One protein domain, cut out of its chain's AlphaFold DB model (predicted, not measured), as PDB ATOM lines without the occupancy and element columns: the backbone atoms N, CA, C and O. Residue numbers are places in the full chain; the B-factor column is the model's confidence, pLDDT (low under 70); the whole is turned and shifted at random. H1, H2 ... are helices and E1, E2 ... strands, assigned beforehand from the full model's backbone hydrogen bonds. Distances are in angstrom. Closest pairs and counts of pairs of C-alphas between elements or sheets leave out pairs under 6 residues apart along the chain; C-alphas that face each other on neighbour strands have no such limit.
ATOM      1  N   MET A   2      99.649 153.287  96.767       56.28
ATOM      2  CA  MET A   2     100.748 154.142  96.264       56.28
ATOM      3  C   MET A   2     100.836 155.539  96.905       56.28
ATOM      4  O   MET A   2     101.931 156.053  97.100       56.28
ATOM      5  N   GLU A   3      99.705 156.139  97.273       51.72
ATOM      6  CA  GLU A   3      99.651 157.476  97.891       51.72
ATOM      7  C   GLU A   3     100.164 157.479  99.345       51.72
ATOM      8  O   GLU A   3     100.931 158.352  99.746       51.72
ATOM      9  N   LEU A   4      99.868 156.408 100.094       58.78
ATOM     10  CA  LEU A   4     100.418 156.141 101.430       58.78
ATOM     11  C   LEU A   4     101.949 155.992 101.406       58.78
ATOM     12  O   LEU A   4     102.631 156.532 102.271       58.78
ATOM     13  N   LEU A   5     102.499 155.314 100.391       62.94
ATOM     14  CA  LEU A   5     103.949 155.124 100.242       62.94
ATOM     15  C   LEU A   5     104.685 156.433  99.910       62.94
ATOM     16  O   LEU A   5     105.784 156.656 100.420       62.94
ATOM     17  N   ARG A   6     104.066 157.325  99.118       60.84
ATOM     18  CA  ARG A   6     104.619 158.662  98.830       60.84
ATOM     19  C   ARG A   6     104.726 159.509 100.098       60.84
ATOM     20  O   ARG A   6     105.782 160.077 100.349       60.84
ATOM     21  N   ASN A   7     103.698 159.503 100.947       68.56
ATOM     22  CA  ASN A   7     103.697 160.240 102.224       68.56
ATOM     23  C   ASN A   7     104.714 159.703 103.250       68.56
ATOM     24  O   ASN A   7     105.089 160.397 104.207       68.56
ATOM     25  N   LEU A   8     105.161 158.466 103.041       70.62
ATOM     26  CA  LEU A   8     106.167 157.779 103.838       70.62
ATOM     27  C   LEU A   8     107.588 157.923 103.268       70.62
ATOM     28  O   LEU A   8     108.512 157.446 103.907       70.62
ATOM     29  N   ASN A   9     107.810 158.574 102.116       81.12
ATOM     30  CA  ASN A   9     109.127 158.633 101.453       81.12
ATOM     31  C   ASN A   9     109.769 157.245 101.262       81.12
ATOM     32  O   ASN A   9     110.974 157.062 101.451       81.12
ATOM     33  N   VAL A  10     108.964 156.251 100.889       84.81
ATOM     34  CA  VAL A  10     109.434 154.903 100.545       84.81
ATOM     35  C   VAL A  10     109.005 154.530  99.143       84.81
ATOM     36  O   VAL A  10     107.981 154.984  98.637       84.81
ATOM     37  N   ARG A  11     109.785 153.652  98.521       88.25
ATOM     38  CA  ARG A  11     109.443 153.045  97.238       88.25
ATOM     39  C   ARG A  11     109.563 151.524  97.306       88.25
ATOM     40  O   ARG A  11     110.442 151.028  98.015       88.25
ATOM     41  N   PRO A  12     108.718 150.784  96.575       91.19
ATOM     42  CA  PRO A  12     108.886 149.347  96.432       91.19
ATOM     43  C   PRO A  12     110.164 149.028  95.650       91.19
ATOM     44  O   PRO A  12     110.514 149.730  94.701       91.19
ATOM     45  N   ILE A  13     110.860 147.973  96.067       91.38
ATOM     46  CA  ILE A  13     112.015 147.409  95.352       91.38
ATOM     47  C   ILE A  13     111.630 146.093  94.688       91.38
ATOM     48  O   ILE A  13     112.011 145.833  93.551       91.38
ATOM     49  N   ARG A  14     110.921 145.238  95.428       91.00
ATOM     50  CA  ARG A  14     110.618 143.867  95.022       91.00
ATOM     51  C   ARG A  14     109.359 143.380  95.725       91.00
ATOM     52  O   ARG A  14     109.148 143.703  96.890       91.00
ATOM     53  N   THR A  15     108.587 142.552  95.037       92.56
ATOM     54  CA  THR A  15     107.453 141.816  95.602       92.56
ATOM     55  C   THR A  15     107.738 140.322  95.487       92.56
ATOM     56  O   THR A  15     108.249 139.867  94.463       92.56
ATOM     57  N   ILE A  16     107.472 139.577  96.558       90.81
ATOM     58  CA  ILE A  16     107.663 138.129  96.654       90.81
ATOM     59  C   ILE A  16     106.395 137.555  97.286       90.81
ATOM     60  O   ILE A  16     106.083 137.853  98.439       90.81
ATOM     61  N   GLY A  17     105.629 136.780  96.518       88.38
ATOM     62  CA  GLY A  17     104.314 136.308  96.952       88.38
ATOM     63  C   GLY A  17     103.402 137.470  97.367       88.38
ATOM     64  O   GLY A  17     103.216 138.424  96.612       88.38
ATOM     65  N   SER A  18     102.867 137.406  98.588       90.25
ATOM     66  CA  SER A  18     101.971 138.428  99.161       90.25
ATOM     67  C   SER A  18     102.701 139.549  99.916       90.25
ATOM     68  O   SER A  18     102.071 140.322 100.643       90.25
ATOM     69  N   VAL A  19     104.024 139.642  99.765       93.00
ATOM     70  CA  VAL A  19     104.893 140.537 100.532       93.00
ATOM     71  C   VAL A  19     105.644 141.485  99.599       93.00
ATOM     72  O   VAL A  19     106.190 141.075  98.579       93.00
ATOM     73  N   THR A  20     105.710 142.767  99.948       94.25
ATOM     74  CA  THR A  20     106.451 143.802  99.217       94.25
ATOM     75  C   THR A  20     107.537 144.409 100.093       94.25
ATOM     76  O   THR A  20     107.290 144.850 101.214       94.25
ATOM     77  N   ILE A  21     108.749 144.465  99.554       92.94
ATOM     78  CA  ILE A  21     109.925 145.035 100.201       92.94
ATOM     79  C   ILE A  21     110.085 146.474  99.732       92.94
ATOM     80  O   ILE A  21     110.087 146.764  98.531       92.94
ATOM     81  N   LEU A  22     110.230 147.376 100.695       92.56
ATOM     82  CA  LEU A  22     110.335 148.811 100.489       92.56
ATOM     83  C   LEU A  22     111.730 149.306 100.877       92.56
ATOM     84  O   LEU A  22     112.382 148.749 101.759       92.56
ATOM     85  N   THR A  23     112.152 150.410 100.269       90.31
ATOM     86  CA  THR A  23     113.329 151.180 100.687       90.31
ATOM     87  C   THR A  23     112.988 152.647 100.841       90.31
ATOM     88  O   THR A  23     112.097 153.152 100.155       90.31
ATOM     89  N   THR A  24     113.699 153.333 101.730       86.62
ATOM     90  CA  THR A  24     113.613 154.786 101.856       86.62
ATOM     91  C   THR A  24     114.118 155.498 100.600       86.62
ATOM     92  O   THR A  24     115.045 155.057  99.919       86.62
ATOM     93  N   VAL A  25     113.494 156.631 100.294       81.06
ATOM     94  CA  VAL A  25     113.874 157.544  99.214       81.06
ATOM     95  C   VAL A  25     114.491 158.794  99.835       81.06
ATOM     96  O   VAL A  25     113.951 159.342 100.790       81.06
ATOM     97  N   GLY A  26     115.630 159.245  99.304       69.94
ATOM     98  CA  GLY A  26     116.253 160.509  99.712       69.94
ATOM     99  C   GLY A  26     116.976 160.497 101.066       69.94
ATOM    100  O   GLY A  26     117.488 161.533 101.472       69.94
ATOM    101  N   THR A  27     117.069 159.354 101.756       64.81
ATOM    102  CA  THR A  27     117.898 159.213 102.966       64.81
ATOM    103  C   THR A  27     119.230 158.522 102.651       64.81
ATOM    104  O   THR A  27     119.236 157.551 101.891       64.81
ATOM    105  N   PRO A  28     120.353 158.947 103.263       58.56
ATOM    106  CA  PRO A  28     121.659 158.313 103.057       58.56
ATOM    107  C   PRO A  28     121.698 156.861 103.563       58.56
ATOM    108  O   PRO A  28     122.368 156.015 102.974       58.56
ATOM    109  N   GLU A  29     120.929 156.531 104.605       65.88
ATOM    110  CA  GLU A  29     120.716 155.144 105.019       65.88
ATOM    111  C   GLU A  29     119.663 154.479 104.124       65.88
ATOM    112  O   GLU A  29     118.479 154.824 104.169       65.88
ATOM    113  N   ARG A  30     120.091 153.495 103.321       74.06
ATOM    114  CA  ARG A  30     119.207 152.614 102.543       74.06
ATOM    115  C   ARG A  30     118.562 151.586 103.462       74.06
ATOM    116  O   ARG A  30     118.977 150.431 103.527       74.06
ATOM    117  N   ARG A  31     117.553 152.021 104.208       87.19
ATOM    118  CA  ARG A  31     116.850 151.161 105.155       87.19
ATOM    119  C   ARG A  31     115.760 150.370 104.436       87.19
ATOM    120  O   ARG A  31     114.997 150.944 103.659       87.19
ATOM    121  N   LEU A  32     115.702 149.064 104.696       91.69
ATOM    122  CA  LEU A  32     114.683 148.177 104.140       91.69
ATOM    123  C   LEU A  32     113.505 148.000 105.105       91.69
ATOM    124  O   LEU A  32     113.667 148.045 106.336       91.69
ATOM    125  N   TYR A  33     112.326 147.800 104.521       93.31
ATOM    126  CA  TYR A  33     111.079 147.471 105.207       93.31
ATOM    127  C   TYR A  33     110.301 146.430 104.420       93.31
ATOM    128  O   TYR A  33     110.563 146.204 103.239       93.31
ATOM    129  N   VAL A  34     109.317 145.833 105.076       93.75
ATOM    130  CA  VAL A  34     108.477 144.793 104.506       93.75
ATOM    131  C   VAL A  34     107.015 145.058 104.841       93.75
ATOM    132  O   VAL A  34     106.679 145.378 105.979       93.75
ATOM    133  N   ILE A  35     106.147 144.968 103.838       94.31
ATOM    134  CA  ILE A  35     104.696 145.106 103.991       94.31
ATOM    135  C   ILE A  35     103.970 143.954 103.299       94.31
ATOM    136  O   ILE A  35     104.498 143.379 102.351       94.31
ATOM    137  N   GLY A  36     102.747 143.658 103.717       92.88
ATOM    138  CA  GLY A  36     101.905 142.619 103.124       92.88
ATOM    139  C   GLY A  36     101.703 141.437 104.061       92.88
ATOM    140  O   GLY A  36     101.925 141.551 105.261       92.88
ATOM    141  N   LYS A  37     101.270 140.302 103.517       93.31
ATOM    142  CA  LYS A  37     100.881 139.128 104.310       93.31
ATOM    143  C   LYS A  37     101.937 138.046 104.221       93.31
ATOM    144  O   LYS A  37     102.173 137.513 103.139       93.31
ATOM    145  N   VAL A  38     102.533 137.693 105.353       92.75
ATOM    146  CA  VAL A  38     103.414 136.526 105.452       92.75
ATOM    147  C   VAL A  38     102.585 135.324 105.863       92.75
ATOM    148  O   VAL A  38     101.857 135.374 106.855       92.75
ATOM    149  N   LYS A  39     102.702 134.233 105.111       92.81
ATOM    150  CA  LYS A  39     102.090 132.959 105.482       92.81
ATOM    151  C   LYS A  39     103.020 132.219 106.437       92.81
ATOM    152  O   LYS A  39     104.162 131.931 106.091       92.81
ATOM    153  N   CYS A  40     102.546 131.890 107.634       91.50
ATOM    154  CA  CYS A  40     103.313 131.088 108.580       91.50
ATOM    155  C   CYS A  40     103.531 129.669 108.011       91.50
ATOM    156  O   CYS A  40     102.546 129.001 107.682       91.50
ATOM    157  N   PRO A  41     104.775 129.167 107.896       89.31
ATOM    158  CA  PRO A  41     105.021 127.839 107.332       89.31
ATOM    159  C   PRO A  41     104.541 126.700 108.246       89.31
ATOM    160  O   PRO A  41     104.291 125.602 107.759       89.31
ATOM    161  N   TYR A  42     104.371 126.966 109.544       92.56
ATOM    162  CA  TYR A  42     103.987 125.968 110.541       92.56
ATOM    163  C   TYR A  42     102.466 125.783 110.626       92.56
ATOM    164  O   TYR A  42     101.962 124.675 110.460       92.56
ATOM    165  N   CYS A  43     101.716 126.869 110.842       93.00
ATOM    166  CA  CYS A  43     100.260 126.820 111.036       93.00
ATOM    167  C   CYS A  43      99.442 127.352 109.850       93.00
ATOM    168  O   CYS A  43      98.218 127.259 109.864       93.00
ATOM    169  N   ARG A  44     100.093 127.891 108.808       91.50
ATOM    170  CA  ARG A  44      99.462 128.475 107.606       91.50
ATOM    171  C   ARG A  44      98.601 129.722 107.854       91.50
ATOM    172  O   ARG A  44      97.974 130.199 106.909       91.50
ATOM    173  N   GLU A  45      98.596 130.268 109.071       93.00
ATOM    174  CA  GLU A  45      97.988 131.569 109.367       93.00
ATOM    175  C   GLU A  45      98.682 132.678 108.559       93.00
ATOM    176  O   GLU A  45      99.889 132.624 108.309       93.00
ATOM    177  N   HIS A  46      97.912 133.680 108.135       92.81
ATOM    178  CA  HIS A  46      98.447 134.862 107.463       92.81
ATOM    179  C   HIS A  46      98.627 135.967 108.489       92.81
ATOM    180  O   HIS A  46      97.693 136.284 109.221       92.81
ATOM    181  N   ILE A  47      99.819 136.549 108.514       93.81
ATOM    182  CA  ILE A  47     100.180 137.597 109.458       93.81
ATOM    183  C   ILE A  47     100.516 138.849 108.662       93.81
ATOM    184  O   ILE A  47     101.335 138.805 107.737       93.81
ATOM    185  N   ASP A  48      99.867 139.954 109.010       93.31
ATOM    186  CA  ASP A  48     100.084 141.236 108.363       93.31
ATOM    187  C   ASP A  48     101.384 141.881 108.865       93.31
ATOM    188  O   ASP A  48     101.637 142.030 110.059       93.31
ATOM    189  N   LEU A  49     102.219 142.285 107.916       94.00
ATOM    190  CA  LEU A  49     103.361 143.155 108.126       94.00
ATOM    191  C   LEU A  49     103.034 144.508 107.519       94.00
ATOM    192  O   LEU A  49     102.578 144.617 106.379       94.00
ATOM    193  N   TYR A  50     103.301 145.563 108.270       92.44
ATOM    194  CA  TYR A  50     103.053 146.919 107.813       92.44
ATOM    195  C   TYR A  50     104.089 147.877 108.387       92.44
ATOM    196  O   TYR A  50     104.905 147.532 109.244       92.44
ATOM    197  N   VAL A  51     104.077 149.099 107.870       91.12
ATOM    198  CA  VAL A  51     104.923 150.185 108.354       91.12
ATOM    199  C   VAL A  51     104.057 151.365 108.747       91.12
ATOM    200  O   VAL A  51     103.014 151.607 108.140       91.12
ATOM    201  N   VAL A  52     104.518 152.124 109.732       88.31
ATOM    202  CA  VAL A  52     103.853 153.348 110.188       88.31
ATOM    203  C   VAL A  52     104.835 154.509 110.201       88.31
ATOM    204  O   VAL A  52     106.037 154.321 110.404       88.31
ATOM    205  N   LYS A  53     104.321 155.723 109.991       85.38
ATOM    206  CA  LYS A  53     105.056 156.954 110.279       85.38
ATOM    207  C   LYS A  53     104.866 157.265 111.756       85.38
ATOM    208  O   LYS A  53     103.731 157.365 112.206       85.38
ATOM    209  N   HIS A  54     105.958 157.406 112.486       83.25
ATOM    210  CA  HIS A  54     105.946 157.794 113.884       83.25
ATOM    211  C   HIS A  54     106.774 159.061 114.052       83.25
ATOM    212  O   HIS A  54     107.927 159.117 113.613       83.25
ATOM    213  N   ASP A  55     106.210 160.068 114.707       80.38
ATOM    214  CA  ASP A  55     106.949 161.277 115.043       80.38
ATOM    215  C   ASP A  55     107.889 160.981 116.210       80.38
ATOM    216  O   ASP A  55     107.492 160.445 117.244       80.38
ATOM    217  N   THR A  56     109.178 161.236 116.011       76.00
ATOM    218  CA  THR A  56     110.200 161.099 117.054       76.00
ATOM    219  C   THR A  56     110.765 162.474 117.379       76.00
ATOM    220  O   THR A  56     110.598 163.412 116.603       76.00
ATOM    221  N   VAL A  57     111.490 162.601 118.493       76.75
ATOM    222  CA  VAL A  57     112.165 163.861 118.875       76.75
ATOM    223  C   VAL A  57     113.093 164.368 117.757       76.75
ATOM    224  O   VAL A  57     113.272 165.566 117.583       76.75
ATOM    225  N   SER A  58     113.645 163.458 116.949       74.25
ATOM    226  CA  SER A  58     114.496 163.771 115.793       74.25
ATOM    227  C   SER A  58     113.725 163.939 114.472       74.25
ATOM    228  O   SER A  58     114.345 163.914 113.410       74.25
ATOM    229  N   GLY A  59     112.394 164.044 114.516       75.19
ATOM    230  CA  GLY A  59     111.505 164.155 113.358       75.19
ATOM    231  C   GLY A  59     110.744 162.866 113.006       75.19
ATOM    232  O   GLY A  59     110.927 161.824 113.649       75.19
ATOM    233  N   PRO A  60     109.874 162.914 111.983       76.56
ATOM    234  CA  PRO A  60     109.099 161.764 111.525       76.56
ATOM    235  C   PRO A  60     109.999 160.641 111.006       76.56
ATOM    236  O   PRO A  60     110.847 160.852 110.135       76.56
ATOM    237  N   ARG A  61     109.784 159.419 111.498       80.69
ATOM    238  CA  ARG A  61     110.498 158.211 111.069       80.69
ATOM    239  C   ARG A  61     109.530 157.095 110.719       80.69
ATOM    240  O   ARG A  61     108.450 156.981 111.284       80.69
ATOM    241  N   ILE A  62     109.950 156.240 109.796       86.69
ATOM    242  CA  ILE A  62     109.209 155.029 109.449       86.69
ATOM    243  C   ILE A  62     109.621 153.918 110.405       86.69
ATOM    244  O   ILE A  62     110.814 153.676 110.625       86.69
ATOM    245  N   VAL A  63     108.630 153.230 110.952       87.94
ATOM    246  CA  VAL A  63     108.811 152.112 111.870       87.94
ATOM    247  C   VAL A  63     108.192 150.868 111.244       87.94
ATOM    248  O   VAL A  63     107.097 150.925 110.688       87.94
ATOM    249  N   GLN A  64     108.922 149.751 111.305       93.44
ATOM    250  CA  GLN A  64     108.378 148.441 110.954       93.44
ATOM    251  C   GLN A  64     107.485 147.967 112.100       93.44
ATOM    252  O   GLN A  64     107.921 147.966 113.250       93.44
ATOM    253  N   CYS A  65     106.269 147.545 111.772       92.62
ATOM    254  CA  CYS A  65     105.388 146.845 112.688       92.62
ATOM    255  C   CYS A  65     105.492 145.345 112.399       92.62
ATOM    256  O   CYS A  65     104.857 144.823 111.486       92.62
ATOM    257  N   ASP A  66     106.373 144.679 113.142       92.31
ATOM    258  CA  ASP A  66     106.627 143.231 113.100       92.31
ATOM    259  C   ASP A  66     106.302 142.538 114.440       92.31
ATOM    260  O   ASP A  66     106.590 141.359 114.623       92.31
ATOM    261  N   GLY A  67     105.681 143.267 115.375       90.88
ATOM    262  CA  GLY A  67     105.366 142.785 116.721       90.88
ATOM    263  C   GLY A  67     104.421 141.585 116.729       90.88
ATOM    264  O   GLY A  67     104.751 140.572 117.333       90.88
ATOM    265  N   GLU A  68     103.299 141.658 116.007       91.81
ATOM    266  CA  GLU A  68     102.336 140.548 115.924       91.81
ATOM    267  C   GLU A  68     102.972 139.284 115.345       91.81
ATOM    268  O   GLU A  68     102.799 138.195 115.886       91.81
ATOM    269  N   PHE A  69     103.780 139.439 114.293       93.94
ATOM    270  CA  PHE A  69     104.538 138.342 113.702       93.94
ATOM    271  C   PHE A  69     105.515 137.726 114.699       93.94
ATOM    272  O   PHE A  69     105.542 136.508 114.877       93.94
ATOM    273  N   LYS A  70     106.297 138.566 115.379       92.81
ATOM    274  CA  LYS A  70     107.270 138.110 116.365       92.81
ATOM    275  C   LYS A  70     106.585 137.375 117.518       92.81
ATOM    276  O   LYS A  70     106.991 136.264 117.838       92.81
ATOM    277  N   THR A  71     105.517 137.941 118.080       93.94
ATOM    278  CA  THR A  71     104.735 137.307 119.148       93.94
ATOM    279  C   THR A  71     104.113 135.997 118.680       93.94
ATOM    280  O   THR A  71     104.205 135.006 119.399       93.94
ATOM    281  N   HIS A  72     103.530 135.949 117.480       94.56
ATOM    282  CA  HIS A  72     102.984 134.717 116.914       94.56
ATOM    283  C   HIS A  72     104.055 133.619 116.839       94.56
ATOM    284  O   HIS A  72     103.823 132.508 117.309       94.56
ATOM    285  N   MET A  73     105.237 133.930 116.297       94.62
ATOM    286  CA  MET A  73     106.319 132.952 116.165       94.62
ATOM    287  C   MET A  73     106.864 132.518 117.528       94.62
ATOM    288  O   MET A  73     107.009 131.329 117.772       94.62
ATOM    289  N   GLU A  74     107.117 133.452 118.445       91.50
ATOM    290  CA  GLU A  74     107.671 133.136 119.769       91.50
ATOM    291  C   GLU A  74     106.707 132.321 120.645       91.50
ATOM    292  O   GLU A  74     107.156 131.482 121.423       91.50
ATOM    293  N   THR A  75     105.395 132.549 120.523       93.44
ATOM    294  CA  THR A  75     104.389 131.902 121.382       93.44
ATOM    295  C   THR A  75     103.856 130.591 120.817       93.44
ATOM    296  O   THR A  75     103.695 129.635 121.571       93.44
ATOM    297  N   LYS A  76     103.579 130.526 119.507       95.12
ATOM    298  CA  LYS A  76     103.002 129.331 118.871       95.12
ATOM    299  C   LYS A  76     104.055 128.388 118.289       95.12
ATOM    300  O   LYS A  76     103.784 127.196 118.188       95.12
ATOM    301  N   HIS A  77     105.223 128.909 117.907       95.12
ATOM    302  CA  HIS A  77     106.236 128.181 117.134       95.12
ATOM    303  C   HIS A  77     107.645 128.365 117.721       95.12
ATOM    304  O   HIS A  77     108.517 128.947 117.069       95.12
ATOM    305  N   PRO A  78     107.915 127.893 118.952       91.44
ATOM    306  CA  PRO A  78     109.222 128.060 119.598       91.44
ATOM    307  C   PRO A  78     110.402 127.506 118.769       91.44
ATOM    308  O   PRO A  78     111.533 127.998 118.882       91.44
ATOM    309  N   GLU A  79     110.151 126.525 117.898       93.25
ATOM    310  CA  GLU A  79     111.082 125.980 116.905       93.25
ATOM    311  C   GLU A  79     111.601 127.027 115.906       93.25
ATOM    312  O   GLU A  79     112.752 126.936 115.469       93.25
ATOM    313  N   PHE A  80     110.827 128.084 115.631       94.44
ATOM    314  CA  PHE A  80     111.198 129.169 114.719       94.44
ATOM    315  C   PHE A  80     112.554 129.787 115.074       94.44
ATOM    316  O   PHE A  80     113.362 130.103 114.196       94.44
ATOM    317  N   SER A  81     112.835 129.925 116.372       93.12
ATOM    318  CA  SER A  81     114.084 130.518 116.852       93.12
ATOM    319  C   SER A  81     115.327 129.687 116.514       93.12
ATOM    320  O   SER A  81     116.415 130.237 116.331       93.12
ATOM    321  N   LYS A  82     115.159 128.364 116.404       92.81
ATOM    322  CA  LYS A  82     116.225 127.407 116.083       92.81
ATOM    323  C   LYS A  82     116.414 127.249 114.577       92.81
ATOM    324  O   LYS A  82     117.523 126.978 114.133       92.81
ATOM    325  N   GLU A  83     115.351 127.429 113.800       94.69
ATOM    326  CA  GLU A  83     115.354 127.163 112.356       94.69
ATOM    327  C   GLU A  83     115.558 128.410 111.491       94.69
ATOM    328  O   GLU A  83     116.121 128.315 110.395       94.69
ATOM    329  N   TRP A  84     115.107 129.576 111.967       95.69
ATOM    330  CA  TRP A  84     115.032 130.791 111.156       95.69
ATOM    331  C   TRP A  84     115.736 131.975 111.799       95.69
ATOM    332  O   TRP A  84     116.748 132.422 111.258       95.69
ATOM    333  N   ILE A  85     115.240 132.487 112.930       96.31
ATOM    334  CA  ILE A  85     115.782 133.706 113.552       96.31
ATOM    335  C   ILE A  85     116.091 133.481 115.028       96.31
ATOM    336  O   ILE A  85     115.191 133.489 115.863       96.31
ATOM    337  N   ALA A  86     117.376 133.417 115.375       95.44
ATOM    338  CA  ALA A  86     117.795 133.429 116.773       95.44
ATOM    339  C   ALA A  86     118.028 134.856 117.274       95.44
ATOM    340  O   ALA A  86     118.624 135.689 116.586       95.44
ATOM    341  N   CYS A  87     117.623 135.114 118.513       94.06
ATOM    342  CA  CYS A  87     117.906 136.345 119.237       94.06
ATOM    343  C   CYS A  87     119.091 136.119 120.184       94.06
ATOM    344  O   CYS A  87     119.082 135.173 120.973       94.06
ATOM    345  N   ARG A  88     120.123 136.965 120.108       94.12
ATOM    346  CA  ARG A  88     121.294 136.898 120.996       94.12
ATOM    347  C   ARG A  88     121.634 138.278 121.534       94.12
ATOM    348  O   ARG A  88     121.611 139.264 120.797       94.12
ATOM    349  N   VAL A  89     121.975 138.339 122.816       92.44
ATOM    350  CA  VAL A  89     122.483 139.553 123.461       92.44
ATOM    351  C   VAL A  89     124.004 139.476 123.468       92.44
ATOM    352  O   VAL A  89     124.582 138.557 124.040       92.44
ATOM    353  N   GLU A  90     124.648 140.444 122.827       90.56
ATOM    354  CA  GLU A  90     126.099 140.486 122.643       90.56
ATOM    355  C   GLU A  90     126.663 141.827 123.097       90.56
ATOM    356  O   GLU A  90     125.957 142.834 123.111       90.56
ATOM    357  N   SER A  91     127.951 141.871 123.429       87.06
ATOM    358  CA  SER A  91     128.640 143.143 123.649       87.06
ATOM    359  C   SER A  91     128.678 143.961 122.357       87.06
ATOM    360  O   SER A  91     128.892 143.428 121.266       87.06
ATOM    361  N   TYR A  92     128.483 145.276 122.469       84.00
ATOM    362  CA  TYR A  92     128.481 146.191 121.326       84.00
ATOM    363  C   TYR A  92     129.799 146.126 120.537       84.00
ATOM    364  O   TYR A  92     129.797 146.131 119.305       84.00
ATOM    365  N   SER A  93     130.912 146.000 121.262       83.31
ATOM    366  CA  SER A  93     132.261 145.720 120.765       83.31
ATOM    367  C   SER A  93     132.989 144.804 121.758       83.31
ATOM    368  O   SER A  93     132.513 144.622 122.880       83.31
ATOM    369  N   ARG A  94     134.141 144.227 121.368       77.19
ATOM    370  CA  ARG A  94     134.906 143.252 122.182       77.19
ATOM    371  C   ARG A  94     135.221 143.717 123.615       77.19
ATOM    372  O   ARG A  94     135.382 142.864 124.475       77.19
ATOM    373  N   SER A  95     135.247 145.026 123.866       81.94
ATOM    374  CA  SER A  95     135.559 145.611 125.180       81.94
ATOM    375  C   SER A  95     134.456 146.532 125.716       81.94
ATOM    376  O   SER A  95     134.692 147.294 126.647       81.94
ATOM    377  N   SER A  96     133.261 146.517 125.119       81.12
ATOM    378  CA  SER A  96     132.154 147.361 125.578       81.12
ATOM    379  C   SER A  96     131.283 146.629 126.591       81.12
ATOM    380  O   SER A  96     130.833 145.511 126.345       81.12
ATOM    381  N   PHE A  97     130.968 147.313 127.691       84.31
ATOM    382  CA  PHE A  97     129.953 146.881 128.655       84.31
ATOM    383  C   PHE A  97     128.524 147.025 128.113       84.31
ATOM    384  O   PHE A  97     127.596 146.404 128.634       84.31
ATOM    385  N   HIS A  98     128.328 147.818 127.054       88.44
ATOM    386  CA  HIS A  98     127.015 147.993 126.445       88.44
ATOM    387  C   HIS A  98     126.611 146.719 125.714       88.44
ATOM    388  O   HIS A  98     127.294 146.280 124.785       88.44
ATOM    389  N   LYS A  99     125.474 146.149 126.111       89.75
ATOM    390  CA  LYS A  99     124.879 144.989 125.452       89.75
ATOM    391  C   LYS A  99     123.928 145.434 124.346       89.75
ATOM    392  O   LYS A  99     123.193 146.409 124.489       89.75
ATOM    393  N   VAL A 100     123.929 144.706 123.239       91.94
ATOM    394  CA  VAL A 100     123.045 144.920 122.100       91.94
ATOM    395  C   VAL A 100     122.389 143.607 121.707       91.94
ATOM    396  O   VAL A 100     123.029 142.559 121.666       91.94
ATOM    397  N   THR A 101     121.099 143.672 121.394       93.44
ATOM    398  CA  THR A 101     120.384 142.532 120.824       93.44
ATOM    399  C   THR A 101     120.681 142.440 119.330       93.44
ATOM    400  O   THR A 101     120.583 143.436 118.607       93.44
ATOM    401  N   ARG A 102     121.046 141.246 118.867       95.19
ATOM    402  CA  ARG A 102     121.226 140.911 117.455       95.19
ATOM    403  C   ARG A 102     120.350 139.726 117.077       95.19
ATOM    404  O   ARG A 102     120.184 138.783 117.849       95.19
ATOM    405  N   TYR A 103     119.829 139.786 115.862       96.19
ATOM    406  CA  TYR A 103     118.977 138.775 115.258       96.19
ATOM    407  C   TYR A 103     119.747 138.064 114.155       96.19
ATOM    408  O   TYR A 103     120.256 138.716 113.239       96.19
ATOM    409  N   TYR A 104     119.823 136.743 114.248       97.25
ATOM    410  CA  TYR A 104     120.651 135.887 113.408       97.25
ATOM    411  C   TYR A 104     119.805 134.961 112.550       97.25
ATOM    412  O   TYR A 104     119.049 134.156 113.091       97.25
ATOM    413  N   CYS A 105     120.020 134.995 111.237       97.69
ATOM    414  CA  CYS A 105     119.556 133.952 110.336       97.69
ATOM    415  C   CYS A 105     120.259 132.631 110.679       97.69
ATOM    416  O   CYS A 105     121.485 132.540 110.591       97.69
ATOM    417  N   GLN A 106     119.496 131.606 111.054       96.69
ATOM    418  CA  GLN A 106     120.044 130.288 111.399       96.69
ATOM    419  C   GLN A 106     120.484 129.472 110.176       96.69
ATOM    420  O   GLN A 106     121.227 128.509 110.325       96.69
ATOM    421  N   ARG A 107     120.088 129.872 108.960       95.50
ATOM    422  CA  ARG A 107     120.445 129.172 107.717       95.50
ATOM    423  C   ARG A 107     121.824 129.555 107.177       95.50
ATOM    424  O   ARG A 107     122.523 128.693 106.659       95.50
ATOM    425  N   CYS A 108     122.215 130.826 107.285       96.12
ATOM    426  CA  CYS A 108     123.439 131.346 106.655       96.12
ATOM    427  C   CYS A 108     124.311 132.220 107.577       96.12
ATOM    428  O   CYS A 108     125.391 132.649 107.179       96.12
ATOM    429  N   GLY A 109     123.853 132.527 108.797       95.94
ATOM    430  CA  GLY A 109     124.591 133.356 109.754       95.94
ATOM    431  C   GLY A 109     124.476 134.871 109.548       95.94
ATOM    432  O   GLY A 109     125.097 135.621 110.308       95.94
ATOM    433  N   TYR A 110     123.677 135.352 108.582       96.81
ATOM    434  CA  TYR A 110     123.368 136.782 108.443       96.81
ATOM    435  C   TYR A 110     122.874 137.361 109.772       96.81
ATOM    436  O   TYR A 110     122.065 136.741 110.465       96.81
ATOM    437  N   ARG A 111     123.331 138.569 110.125       95.00
ATOM    438  CA  ARG A 111     122.968 139.213 111.390       95.00
ATOM    439  C   ARG A 111     122.641 140.686 111.229       95.00
ATOM    440  O   ARG A 111     123.388 141.428 110.595       95.00
ATOM    441  N   SER A 112     121.593 141.129 111.914       94.69
ATOM    442  CA  SER A 112     121.248 142.546 112.046       94.69
ATOM    443  C   SER A 112     120.856 142.888 113.483       94.69
ATOM    444  O   SER A 112     120.534 142.026 114.298       94.69
ATOM    445  N   ARG A 113     120.896 144.180 113.809       92.62
ATOM    446  CA  ARG A 113     120.305 144.721 115.038       92.62
ATOM    447  C   ARG A 113     118.787 144.876 114.936       92.62
ATOM    448  O   ARG A 113     118.127 144.985 115.964       92.62
ATOM    449  N   ARG A 114     118.228 144.919 113.723       92.62
ATOM    450  CA  ARG A 114     116.780 144.987 113.506       92.62
ATOM    451  C   ARG A 114     116.252 143.613 113.146       92.62
ATOM    452  O   ARG A 114     116.746 142.997 112.207       92.62
ATOM    453  N   TYR A 115     115.184 143.208 113.821       94.38
ATOM    454  CA  TYR A 115     114.457 141.993 113.475       94.38
ATOM    455  C   TYR A 115     113.968 142.039 112.024       94.38
ATOM    456  O   TYR A 115     114.222 141.116 111.262       94.38
ATOM    457  N   ALA A 116     113.386 143.175 111.621       94.00
ATOM    458  CA  ALA A 116     112.915 143.433 110.263       94.00
ATOM    459  C   ALA A 116     113.948 143.122 109.166       94.00
ATOM    460  O   ALA A 116     113.585 142.550 108.146       94.00
ATOM    461  N   ASP A 117     115.225 143.471 109.361       94.75
ATOM    462  CA  ASP A 117     116.250 143.216 108.340       94.75
ATOM    463  C   ASP A 117     116.525 141.711 108.210       94.75
ATOM    464  O   ASP A 117     116.635 141.194 107.102       94.75
ATOM    465  N   THR A 118     116.593 140.995 109.337       95.94
ATOM    466  CA  THR A 118     116.766 139.536 109.342       95.94
ATOM    467  C   THR A 118     115.527 138.829 108.789       95.94
ATOM    468  O   THR A 118     115.670 137.860 108.050       95.94
ATOM    469  N   LEU A 119     114.322 139.334 109.072       95.62
ATOM    470  CA  LEU A 119     113.072 138.838 108.493       95.62
ATOM    471  C   LEU A 119     113.054 139.010 106.968       95.62
ATOM    472  O   LEU A 119     112.789 138.060 106.239       95.62
ATOM    473  N   ILE A 120     113.397 140.203 106.478       94.94
ATOM    474  CA  ILE A 120     113.531 140.480 105.043       94.94
ATOM    475  C   ILE A 120     114.543 139.523 104.414       94.94
ATOM    476  O   ILE A 120     114.252 138.925 103.383       94.94
ATOM    477  N   HIS A 121     115.691 139.327 105.062       95.88
ATOM    478  CA  HIS A 121     116.722 138.418 104.587       95.88
ATOM    479  C   HIS A 121     116.218 136.972 104.453       95.88
ATOM    480  O   HIS A 121     116.395 136.378 103.394       95.88
ATOM    481  N   ILE A 122     115.546 136.402 105.464       95.88
ATOM    482  CA  ILE A 122     115.043 135.018 105.360       95.88
ATOM    483  C   ILE A 122     113.924 134.867 104.318       95.88
ATOM    484  O   ILE A 122     113.823 133.817 103.686       95.88
ATOM    485  N   ILE A 123     113.112 135.906 104.093       94.19
ATOM    486  CA  ILE A 123     112.095 135.914 103.031       94.19
ATOM    487  C   ILE A 123     112.777 135.936 101.655       94.19
ATOM    488  O   ILE A 123     112.400 135.178 100.767       94.19
ATOM    489  N   GLN A 124     113.794 136.786 101.474       93.62
ATOM    490  CA  GLN A 124     114.469 136.970 100.186       93.62
ATOM    491  C   GLN A 124     115.384 135.809  99.802       93.62
ATOM    492  O   GLN A 124     115.341 135.358  98.660       93.62
ATOM    493  N   GLU A 125     116.212 135.351 100.738       95.38
ATOM    494  CA  GLU A 125     117.315 134.425 100.458       95.38
ATOM    495  C   GLU A 125     116.950 132.966 100.738       95.38
ATOM    496  O   GLU A 125     117.601 132.048 100.239       95.38
ATOM    497  N   HIS A 126     115.923 132.730 101.558       94.81
ATOM    498  CA  HIS A 126     115.550 131.386 102.005       94.81
ATOM    499  C   HIS A 126     114.073 131.048 101.769       94.81
ATOM    500  O   HIS A 126     113.633 129.977 102.183       94.81
ATOM    501  N   GLY A 127     113.312 131.929 101.105       89.31
ATOM    502  CA  GLY A 127     111.914 131.675 100.739       89.31
ATOM    503  C   GLY A 127     110.989 131.498 101.943       89.31
ATOM    504  O   GLY A 127     110.036 130.723 101.894       89.31
TER     505      GLY A 127
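This is residues 2 to 127 of the 130 residues of an uncharacterized protein of Thermoprotei archaeon (UniProt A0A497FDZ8). A five-stranded antiparallel sheet, curled like part of a barrel and strongly twisted, has helix H4 across one face, and the hairpin E6 and E7 packs on H4 away from that sheet. H2 and the small H3 lead from the sheet to this hairpin, and H1 lies at edge strand E1 on the face opposite to H4. The printed part has 126 residues, with four named helices and seven named strands in the order H1 E1 E2 E3 E4 E5 H2 H3 E6 E7 H4; the class is mixed, helices and strands. The large sheet runs E1 E2 E3 E4 E5. The whole is compact, with a radius of gyration of the C-alphas of 15.4 A and spans of 42 by 39 by 23 A.

The large sheet holds E1, residues 10 to 16, 17.3 A; E2, 19 to 24, 16.8 A; E3, 32 to 39, 19.8 A; E4, 46 to 56, 30.3 A; and E5, 59 to 65, 18.4 A. E3 bends by 74 degrees at residue 36. The small sheet holds E6, 85 to 91, 18.9 A, and E7, 99 to 105, 19.5 A. The helices are H1, residues 2 to 7, from C-alpha 2 at (100.748, 154.142, 96.264); H2, 67 to 76, 13.8 A; H3, 80 to 83; and H4, 115 to 126, 15.7 A, ending at C-alpha 126 at (115.550, 131.386, 102.005).

E1 to E5 form a meander, each strand the antiparallel neighbour of the one before. Within hydrogen-bond range are N 13 and O 21 of E1 and E2, 2.9 A; N 22 and O 33 of E2 and E3, 2.8 A; N 36 and O 49 of E3 and E4, 2.8 A; and N 54 and O 61 of E4 and E5, 2.8 A. The pairing is staggered: E4 pairs with E3 over residues 46 to 49 and with E5 over 50 to 56. H4 is on this sheet at a height of 9.4 A, across the strands at 65 degrees to E3 on the local plane; the closest C-alphas of H4 and E3 are those of Ile 120 and Val 34, 6.7 A. The closest C-alphas of H4 and E7 are those of Tyr 115 and Tyr 103, 5.8 A. In the hairpin E6 and E7, N 88 and O 102 are 2.9 A apart. H2 is on the large sheet, its closest C-alpha pair with E4 being Phe 69 and Ile 47, 6.1 A. H2 and H3 only just touch, with 3 pairs of C-alphas within 8 A, and only at the corner; the closest are Met 73 and Phe 80, 6.3 A. H1 is on the sheet at a height of 8.2 A, on the opposite face from H4. In H1, H2 and H4 every O i to N i+4 pair is within hydrogen-bond range; H3 is too short for one.

The two C-alphas farthest apart, those of Glu 3 and Ser 95, are 46.6 A apart. The printed part has no cut, and no link is long. Mean pLDDT of the printed part is 88.4; residues 2 to 7 and 26 to 29 are under 70.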